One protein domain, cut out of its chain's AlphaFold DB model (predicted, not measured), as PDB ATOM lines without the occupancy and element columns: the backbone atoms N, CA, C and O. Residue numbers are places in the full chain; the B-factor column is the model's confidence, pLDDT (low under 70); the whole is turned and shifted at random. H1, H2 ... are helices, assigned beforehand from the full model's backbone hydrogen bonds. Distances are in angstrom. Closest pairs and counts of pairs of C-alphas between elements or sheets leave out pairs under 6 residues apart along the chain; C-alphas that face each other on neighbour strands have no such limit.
ATOM      1  N   ALA A   9     134.021 187.495 142.918       85.81
ATOM      2  CA  ALA A   9     132.975 187.781 141.938       85.81
ATOM      3  C   ALA A   9     131.732 186.890 142.114       85.81
ATOM      4  O   ALA A   9     130.617 187.381 142.022       85.81
ATOM      5  N   ASP A  10     131.923 185.608 142.431       87.81
ATOM      6  CA  ASP A  10     130.834 184.644 142.642       87.81
ATOM      7  C   ASP A  10     130.025 184.987 143.906       87.81
ATOM      8  O   ASP A  10     128.799 184.954 143.915       87.81
ATOM      9  N   LEU A  11     130.715 185.442 144.954       83.88
ATOM     10  CA  LEU A  11     130.088 186.010 146.148       83.88
ATOM     11  C   LEU A  11     129.297 187.276 145.861       83.88
ATOM     12  O   LEU A  11     128.210 187.430 146.399       83.88
ATOM     13  N   ILE A  12     129.845 188.184 145.056       85.56
ATOM     14  CA  ILE A  12     129.147 189.415 144.682       85.56
ATOM     15  C   ILE A  12     127.891 189.062 143.897       85.56
ATOM     16  O   ILE A  12     126.819 189.498 144.290       85.56
ATOM     17  N   ALA A  13     128.001 188.190 142.892       87.69
ATOM     18  CA  ALA A  13     126.855 187.705 142.134       87.69
ATOM     19  C   ALA A  13     125.801 187.072 143.055       87.69
ATOM     20  O   ALA A  13     124.612 187.335 142.910       87.69
ATOM     21  N   HIS A  14     126.217 186.296 144.059       86.12
ATOM     22  CA  HIS A  14     125.289 185.734 145.035       86.12
ATOM     23  C   HIS A  14     124.617 186.791 145.912       86.12
ATOM     24  O   HIS A  14     123.404 186.743 146.101       86.12
ATOM     25  N   LEU A  15     125.379 187.757 146.425       84.44
ATOM     26  CA  LEU A  15     124.828 188.880 147.180       84.44
ATOM     27  C   LEU A  15     123.824 189.655 146.315       84.44
ATOM     28  O   LEU A  15     122.757 190.020 146.794       84.44
ATOM     29  N   GLU A  16     124.103 189.833 145.025       84.88
ATOM     30  CA  GLU A  16     123.155 190.439 144.090       84.88
ATOM     31  C   GLU A  16     121.895 189.595 143.885       84.88
ATOM     32  O   GLU A  16     120.829 190.172 143.724       84.88
ATOM     33  N   THR A  17     121.955 188.260 143.957       85.62
ATOM     34  CA  THR A  17     120.731 187.428 143.949       85.62
ATOM     35  C   THR A  17     119.903 187.551 145.228       85.62
ATOM     36  O   THR A  17     118.699 187.320 145.204       85.62
ATOM     37  N   LEU A  18     120.542 187.924 146.338       82.88
ATOM     38  CA  LEU A  18     119.918 188.139 147.645       82.88
ATOM     39  C   LEU A  18     119.467 189.592 147.835       82.88
ATOM     40  O   LEU A  18     118.912 189.939 148.881       82.88
ATOM     41  N   ARG A  19     119.724 190.456 146.840       84.00
ATOM     42  CA  ARG A  19     119.303 191.852 146.869       84.00
ATOM     43  C   ARG A  19     117.792 191.914 147.059       84.00
ATOM     44  O   ARG A  19     117.037 191.205 146.397       84.00
ATOM     45  N   SER A  20     117.352 192.791 147.946       83.44
ATOM     46  CA  SER A  20     115.934 192.996 148.213       83.44
ATOM     47  C   SER A  20     115.630 194.473 148.086       83.44
ATOM     48  O   SER A  20     115.998 195.283 148.937       83.44
ATOM     49  N   GLU A  21     114.948 194.821 146.999       80.19
ATOM     50  CA  GLU A  21     114.567 196.200 146.698       80.19
ATOM     51  C   GLU A  21     113.592 196.746 147.750       80.19
ATOM     52  O   GLU A  21     113.672 197.919 148.104       80.19
ATOM     53  N   GLU A  22     112.762 195.884 148.350       82.00
ATOM     54  CA  GLU A  22     111.923 196.231 149.503       82.00
ATOM     55  C   GLU A  22     112.756 196.630 150.731       82.00
ATOM     56  O   GLU A  22     112.469 197.638 151.381       82.00
ATOM     57  N   SER A  23     113.836 195.898 151.030       80.19
ATOM     58  CA  SER A  23     114.746 196.269 152.123       80.19
ATOM     59  C   SER A  23     115.539 197.540 151.814       80.19
ATOM     60  O   SER A  23     115.772 198.352 152.712       80.19
ATOM     61  N   VAL A  24     115.923 197.760 150.549       81.44
ATOM     62  CA  VAL A  24     116.517 199.033 150.104       81.44
ATOM     63  C   VAL A  24     115.529 200.181 150.310       81.44
ATOM     64  O   VAL A  24     115.906 201.196 150.890       81.44
ATOM     65  N   ALA A  25     114.266 200.018 149.911       81.88
ATOM     66  CA  ALA A  25     113.227 201.028 150.087       81.88
ATOM     67  C   ALA A  25     112.988 201.356 151.570       81.88
ATOM     68  O   ALA A  25     112.852 202.529 151.927       81.88
ATOM     69  N   GLY A  26     113.024 200.345 152.446       80.38
ATOM     70  CA  GLY A  26     113.019 200.534 153.896       80.38
ATOM     71  C   GLY A  26     114.190 201.402 154.365       80.38
ATOM     72  O   GLY A  26     113.983 202.416 155.023       80.38
ATOM     73  N   MET A  27     115.419 201.071 153.965       78.38
ATOM     74  CA  MET A  27     116.613 201.848 154.324       78.38
ATOM     75  C   MET A  27     116.572 203.294 153.813       78.38
ATOM     76  O   MET A  27     116.907 204.209 154.565       78.38
ATOM     77  N   VAL A  28     116.113 203.510 152.577       81.44
ATOM     78  CA  VAL A  28     115.917 204.851 152.001       81.44
ATOM     79  C   VAL A  28     114.901 205.646 152.821       81.44
ATOM     80  O   VAL A  28     115.135 206.815 153.118       81.44
ATOM     81  N   ARG A  29     113.809 205.007 153.261       80.81
ATOM     82  CA  ARG A  29     112.790 205.630 154.121       80.81
ATOM     83  C   ARG A  29     113.350 206.072 155.475       80.81
ATOM     84  O   ARG A  29     112.906 207.085 156.004       80.81
ATOM     85  N   PHE A  30     114.336 205.350 156.006       74.19
ATOM     86  CA  PHE A  30     115.069 205.718 157.222       74.19
ATOM     87  C   PHE A  30     116.245 206.686 156.969       74.19
ATOM     88  O   PHE A  30     116.970 207.013 157.905       74.19
ATOM     89  N   GLY A  31     116.458 207.151 155.732       74.81
ATOM     90  CA  GLY A  31     117.542 208.079 155.386       74.81
ATOM     91  C   GLY A  31     118.935 207.439 155.370       74.81
ATOM     92  O   GLY A  31     119.944 208.140 155.448       74.81
ATOM     93  N   ILE A  32     119.019 206.110 155.282       73.38
ATOM     94  CA  ILE A  32     120.291 205.394 155.184       73.38
ATOM     95  C   ILE A  32     120.797 205.504 153.744       73.38
ATOM     96  O   ILE A  32     120.071 205.212 152.798       73.38
ATOM     97  N   VAL A  33     122.062 205.895 153.568       71.88
ATOM     98  CA  VAL A  33     122.695 205.991 152.244       71.88
ATOM     99  C   VAL A  33     122.810 204.595 151.622       71.88
ATOM    100  O   VAL A  33     123.635 203.779 152.038       71.88
ATOM    101  N   THR A  34     121.975 204.324 150.617       69.12
ATOM    102  CA  THR A  34     121.895 203.035 149.911       69.12
ATOM    103  C   THR A  34     122.635 203.012 148.575       69.12
ATOM    104  O   THR A  34     122.489 202.047 147.835       69.12
ATOM    105  N   THR A  35     123.458 204.022 148.264       70.12
ATOM    106  CA  THR A  35     124.113 204.197 146.951       70.12
ATOM    107  C   THR A  35     124.738 202.911 146.400       70.12
ATOM    108  O   THR A  35     124.558 202.635 145.223       70.12
ATOM    109  N   HIS A  36     125.376 202.089 147.245       74.88
ATOM    110  CA  HIS A  36     125.850 200.739 146.893       74.88
ATOM    111  C   HIS A  36     125.378 199.663 147.891       74.88
ATOM    112  O   HIS A  36     126.113 198.721 148.205       74.88
ATOM    113  N   ALA A  37     124.181 199.837 148.454       77.25
ATOM    114  CA  ALA A  37     123.534 198.848 149.306       77.25
ATOM    115  C   ALA A  37     122.562 198.011 148.465       77.25
ATOM    116  O   ALA A  37     121.705 198.543 147.767       77.25
ATOM    117  N   LEU A  38     122.690 196.697 148.564       80.06
ATOM    118  CA  LEU A  38     121.836 195.703 147.919       80.06
ATOM    119  C   LEU A  38     120.550 195.433 148.719       80.06
ATOM    120  O   LEU A  38     119.651 194.753 148.233       80.06
ATOM    121  N   GLY A  39     120.442 195.945 149.947       82.94
ATOM    122  CA  GLY A  39     119.273 195.687 150.790       82.94
ATOM    123  C   GLY A  39     119.378 194.404 151.587       82.94
ATOM    124  O   GLY A  39     118.372 193.906 152.074       82.94
ATOM    125  N   ILE A  40     120.577 193.845 151.729       82.81
ATOM    126  CA  ILE A  40     120.712 192.549 152.382       82.81
ATOM    127  C   ILE A  40     120.719 192.742 153.895       82.81
ATOM    128  O   ILE A  40     121.468 193.545 154.463       82.81
ATOM    129  N   SER A  41     119.892 191.949 154.563       77.88
ATOM    130  CA  SER A  41     119.807 191.929 156.015       77.88
ATOM    131  C   SER A  41     121.105 191.400 156.641       77.88
ATOM    132  O   SER A  41     121.717 190.440 156.175       77.88
ATOM    133  N   ASN A  42     121.520 191.983 157.766       74.12
ATOM    134  CA  ASN A  42     122.703 191.543 158.514       74.12
ATOM    135  C   ASN A  42     122.758 190.022 158.846       74.12
ATOM    136  O   ASN A  42     123.869 189.483 158.821       74.12
ATOM    137  N   PRO A  43     121.649 189.306 159.163       79.44
ATOM    138  CA  PRO A  43     121.653 187.841 159.303       79.44
ATOM    139  C   PRO A  43     122.024 187.091 158.020       79.44
ATOM    140  O   PRO A  43     122.717 186.080 158.093       79.44
ATOM    141  N   ASP A  44     121.638 187.598 156.858       83.12
ATOM    142  CA  ASP A  44     121.930 186.958 155.580       83.12
ATOM    143  C   ASP A  44     123.424 187.110 155.229       83.12
ATOM    144  O   ASP A  44     124.130 186.126 155.006       83.12
ATOM    145  N   ILE A  45     123.993 188.305 155.454       81.06
ATOM    146  CA  ILE A  45     125.454 188.517 155.416       81.06
ATOM    147  C   ILE A  45     126.183 187.604 156.425       81.06
ATOM    148  O   ILE A  45     127.326 187.210 156.181       81.06
ATOM    149  N   ARG A  46     125.584 187.260 157.584       79.62
ATOM    150  CA  ARG A  46     126.184 186.285 158.531       79.62
ATOM    151  C   ARG A  46     126.170 184.884 157.946       79.62
ATOM    152  O   ARG A  46     127.164 184.182 158.097       79.62
ATOM    153  N   ALA A  47     125.066 184.478 157.326       82.19
ATOM    154  CA  ALA A  47     124.935 183.169 156.705       82.19
ATOM    155  C   ALA A  47     125.972 182.997 155.587       82.19
ATOM    156  O   ALA A  47     126.748 182.042 155.623       82.19
ATOM    157  N   VAL A  48     126.094 183.982 154.689       80.94
ATOM    158  CA  VAL A  48     127.113 183.978 153.628       80.94
ATOM    159  C   VAL A  48     128.522 183.935 154.224       80.94
ATOM    160  O   VAL A  48     129.330 183.102 153.823       80.94
ATOM    161  N   ALA A  49     128.819 184.748 155.244       79.25
ATOM    162  CA  ALA A  49     130.131 184.749 155.899       79.25
ATOM    163  C   ALA A  49     130.458 183.450 156.660       79.25
ATOM    164  O   ALA A  49     131.629 183.164 156.895       79.25
ATOM    165  N   ARG A  50     129.451 182.667 157.066       77.94
ATOM    166  CA  ARG A  50     129.643 181.325 157.641       77.94
ATOM    167  C   ARG A  50     129.934 180.282 156.566       77.94
ATOM    168  O   ARG A  50     130.722 179.374 156.817       77.94
ATOM    169  N   LEU A  51     129.317 180.418 155.392       78.44
ATOM    170  CA  LEU A  51     129.547 179.545 154.239       78.44
ATOM    171  C   LEU A  51     130.946 179.755 153.649       78.44
ATOM    172  O   LEU A  51     131.642 178.790 153.328       78.44
ATOM    173  N   VAL A  52     131.395 181.009 153.550       74.31
ATOM    174  CA  VAL A  52     132.734 181.321 153.049       74.31
ATOM    175  C   VAL A  52     133.758 181.354 154.184       74.31
ATOM    176  O   VAL A  52     133.757 182.236 155.035       74.31
ATOM    177  N   LYS A  53     134.676 180.378 154.210       71.38
ATOM    178  CA  LYS A  53     135.815 180.383 155.148       71.38
ATOM    179  C   LYS A  53     136.621 181.689 155.036       71.38
ATOM    180  O   LYS A  53     136.687 182.309 153.973       71.38
ATOM    181  N   LYS A  54     137.301 182.073 156.128       71.88
ATOM    182  CA  LYS A  54     138.207 183.238 156.173       71.88
ATOM    183  C   LYS A  54     139.228 183.175 155.033       71.88
ATOM    184  O   LYS A  54     140.069 182.281 155.001       71.88
ATOM    185  N   ASN A  55     139.186 184.163 154.140       80.00
ATOM    186  CA  ASN A  55     140.166 184.332 153.075       80.00
ATOM    187  C   ASN A  55     140.494 185.823 152.890       80.00
ATOM    188  O   ASN A  55     139.690 186.592 152.360       80.00
ATOM    189  N   HIS A  56     141.691 186.230 153.322       79.00
ATOM    190  CA  HIS A  56     142.139 187.623 153.247       79.00
ATOM    191  C   HIS A  56     142.230 188.149 151.810       79.00
ATOM    192  O   HIS A  56     141.809 189.274 151.548       79.00
ATOM    193  N   ALA A  57     142.710 187.340 150.861       83.38
ATOM    194  CA  ALA A  57     142.828 187.757 149.462       83.38
ATOM    195  C   ALA A  57     141.455 188.065 148.845       83.38
ATOM    196  O   ALA A  57     141.293 188.990 148.049       83.38
ATOM    197  N   ARG A  58     140.438 187.306 149.256       84.12
ATOM    198  CA  ARG A  58     139.048 187.508 148.849       84.12
ATOM    199  C   ARG A  58     138.431 188.739 149.508       84.12
ATOM    200  O   ARG A  58     137.774 189.510 148.816       84.12
ATOM    201  N   ALA A  59     138.682 188.948 150.801       83.56
ATOM    202  CA  ALA A  59     138.218 190.131 151.524       83.56
ATOM    203  C   ALA A  59     138.688 191.431 150.849       83.56
ATOM    204  O   ALA A  59     137.894 192.345 150.663       83.56
ATOM    205  N   VAL A  60     139.939 191.487 150.379       86.38
ATOM    206  CA  VAL A  60     140.456 192.654 149.639       86.38
ATOM    207  C   VAL A  60     139.699 192.883 148.325       86.38
ATOM    208  O   VAL A  60     139.357 194.019 148.005       86.38
ATOM    209  N   LYS A  61     139.399 191.822 147.564       87.44
ATOM    210  CA  LYS A  61     138.625 191.933 146.313       87.44
ATOM    211  C   LYS A  61     137.189 192.407 146.563       87.44
ATOM    212  O   LYS A  61     136.708 193.288 145.857       87.44
ATOM    213  N   LEU A  62     136.537 191.868 147.593       85.06
ATOM    214  CA  LEU A  62     135.205 192.296 148.030       85.06
ATOM    215  C   LEU A  62     135.208 193.766 148.467       85.06
ATOM    216  O   LEU A  62     134.338 194.529 148.064       85.06
ATOM    217  N   TRP A  63     136.229 194.185 149.218       86.19
ATOM    218  CA  TRP A  63     136.388 195.573 149.644       86.19
ATOM    219  C   TRP A  63     136.538 196.536 148.461       86.19
ATOM    220  O   TRP A  63     135.954 197.616 148.463       86.19
ATOM    221  N   ARG A  64     137.271 196.124 147.419       87.06
ATOM    222  CA  ARG A  64     137.448 196.889 146.173       87.06
ATOM    223  C   ARG A  64     136.192 196.997 145.310       87.06
ATOM    224  O   ARG A  64     136.181 197.809 144.398       87.06
ATOM    225  N   SER A  65     135.164 196.194 145.575       83.56
ATOM    226  CA  SER A  65     133.928 196.202 144.782       83.56
ATOM    227  C   SER A  65     132.986 197.349 145.162       83.56
ATOM    228  O   SER A  65     131.942 197.504 144.547       83.56
ATOM    229  N   ASP A  66     133.329 198.123 146.198       83.81
ATOM    230  CA  ASP A  66     132.590 199.265 146.759       83.81
ATOM    231  C   ASP A  66     131.140 198.996 147.222       83.81
ATOM    232  O   ASP A  66     130.503 199.845 147.843       83.81
ATOM    233  N   ILE A  67     130.648 197.768 147.074       85.88
ATOM    234  CA  ILE A  67     129.369 197.323 147.629       85.88
ATOM    235  C   ILE A  67     129.451 197.322 149.159       85.88
ATOM    236  O   ILE A  67     130.365 196.740 149.756       85.88
ATOM    237  N   ARG A  68     128.475 197.961 149.813       84.38
ATOM    238  CA  ARG A  68     128.403 198.071 151.280       84.38
ATOM    239  C   ARG A  68     128.422 196.690 151.935       84.38
ATOM    240  O   ARG A  68     129.241 196.423 152.810       84.38
ATOM    241  N   GLU A  69     127.573 195.797 151.456       84.62
ATOM    242  CA  GLU A  69     127.454 194.416 151.906       84.62
ATOM    243  C   GLU A  69     128.737 193.606 151.688       84.62
ATOM    244  O   GLU A  69     129.152 192.862 152.578       84.62
ATOM    245  N   ALA A  70     129.411 193.796 150.550       86.44
ATOM    246  CA  ALA A  70     130.683 193.138 150.263       86.44
ATOM    247  C   ALA A  70     131.794 193.621 151.209       86.44
ATOM    248  O   ALA A  70     132.574 192.806 151.703       86.44
ATOM    249  N   ARG A  71     131.836 194.922 151.537       83.44
ATOM    250  CA  ARG A  71     132.736 195.472 152.567       83.44
ATOM    251  C   ARG A  71     132.428 194.917 153.955       83.44
ATOM    252  O   ARG A  71     133.355 194.566 154.685       83.44
ATOM    253  N   LEU A  72     131.147 194.789 154.299       81.44
ATOM    254  CA  LEU A  72     130.711 194.190 155.560       81.44
ATOM    255  C   LEU A  72     131.167 192.729 155.665       81.44
ATOM    256  O   LEU A  72     131.697 192.318 156.696       81.44
ATOM    257  N   LEU A  73     131.013 191.965 154.580       81.06
ATOM    258  CA  LEU A  73     131.472 190.581 154.480       81.06
ATOM    259  C   LEU A  73     133.005 190.488 154.569       81.06
ATOM    260  O   LEU A  73     133.525 189.621 155.265       81.06
ATOM    261  N   ALA A  74     133.727 191.400 153.909       83.88
ATOM    262  CA  ALA A  74     135.188 191.467 153.925       83.88
ATOM    263  C   ALA A  74     135.759 191.779 155.315       83.88
ATOM    264  O   ALA A  74     136.789 191.222 155.698       83.88
ATOM    265  N   HIS A  75     135.100 192.663 156.069       76.94
ATOM    266  CA  HIS A  75     135.510 193.017 157.427       76.94
ATOM    267  C   HIS A  75     135.112 191.959 158.459       76.94
ATOM    268  O   HIS A  75     135.672 191.932 159.555       76.94
ATOM    269  N   ARG A  76     134.154 191.082 158.131       70.56
ATOM    270  CA  ARG A  76     133.635 190.091 159.068       70.56
ATOM    271  C   ARG A  76     134.749 189.140 159.492       70.56
ATOM    272  O   ARG A  76     135.103 188.177 158.809       70.56
TER     273      ARG A  76
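This is residues 9 to 76 of the 91 residues of a protein of Rhizobium leguminosarum (UniProt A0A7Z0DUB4). H3, H1 and the hairpin of H4 and H5 make a small cluster of short helices, with H5 packed between the others. H2 lies off at one end of the length, touching no helix, and a long link folds back from it to H3. The 68 printed residues hold five named helices, in the order H1, H2, H3, H4, H5, and no named strand; the class is all helix. The whole is compact, with a radius of gyration of the C-alphas of 11.6 A, and elongated, spanning 35 by 21 by 18 A.

H3, residues 42 to 51, touches H5, residues 68 to 75, at a steep tilt of 48 degrees, the same way; their closest C-alphas, of Ala 49 and Leu 73, are 6.2 A apart. H5 is the hub, touching three helices. H4, residues 56 to 64, forms a helical hairpin with H5, at a shallow tilt of 24 degrees, opposite ways; the closest C-alphas, of Ala 59 and Ala 74, are 4.1 A apart. H1, residues 9 to 17, only just touches H5, with 3 pairs of C-alphas within 8 A, the closest those of Ile 12 and Ala 70 at 6.9 A. H1 and H3 are near each other. H2, residues 21 to 29, is apart from H4 and H5. The helix packing is mostly crossed, but only just. Every O i to N i+4 pair is within hydrogen-bond range in H1, H2, H3, H4 and H5.

H3 is 14.5 A long, H4 12.6 A, H1 12.4 A, H2 12.1 A and H5 10.7 A, from first to last C-alpha. H1 begins at C-alpha 9 (132.975, 187.781, 141.938), and H5 ends at C-alpha 75 (135.510, 193.017, 157.427).

The C-alphas farthest apart, of Arg 29 and Ala 57, are 35.3 A apart. The printed part has no cut. The link from H2 to H3, residues 30 to 41, is long; the others are tight. Residue 34 is under 70 in pLDDT.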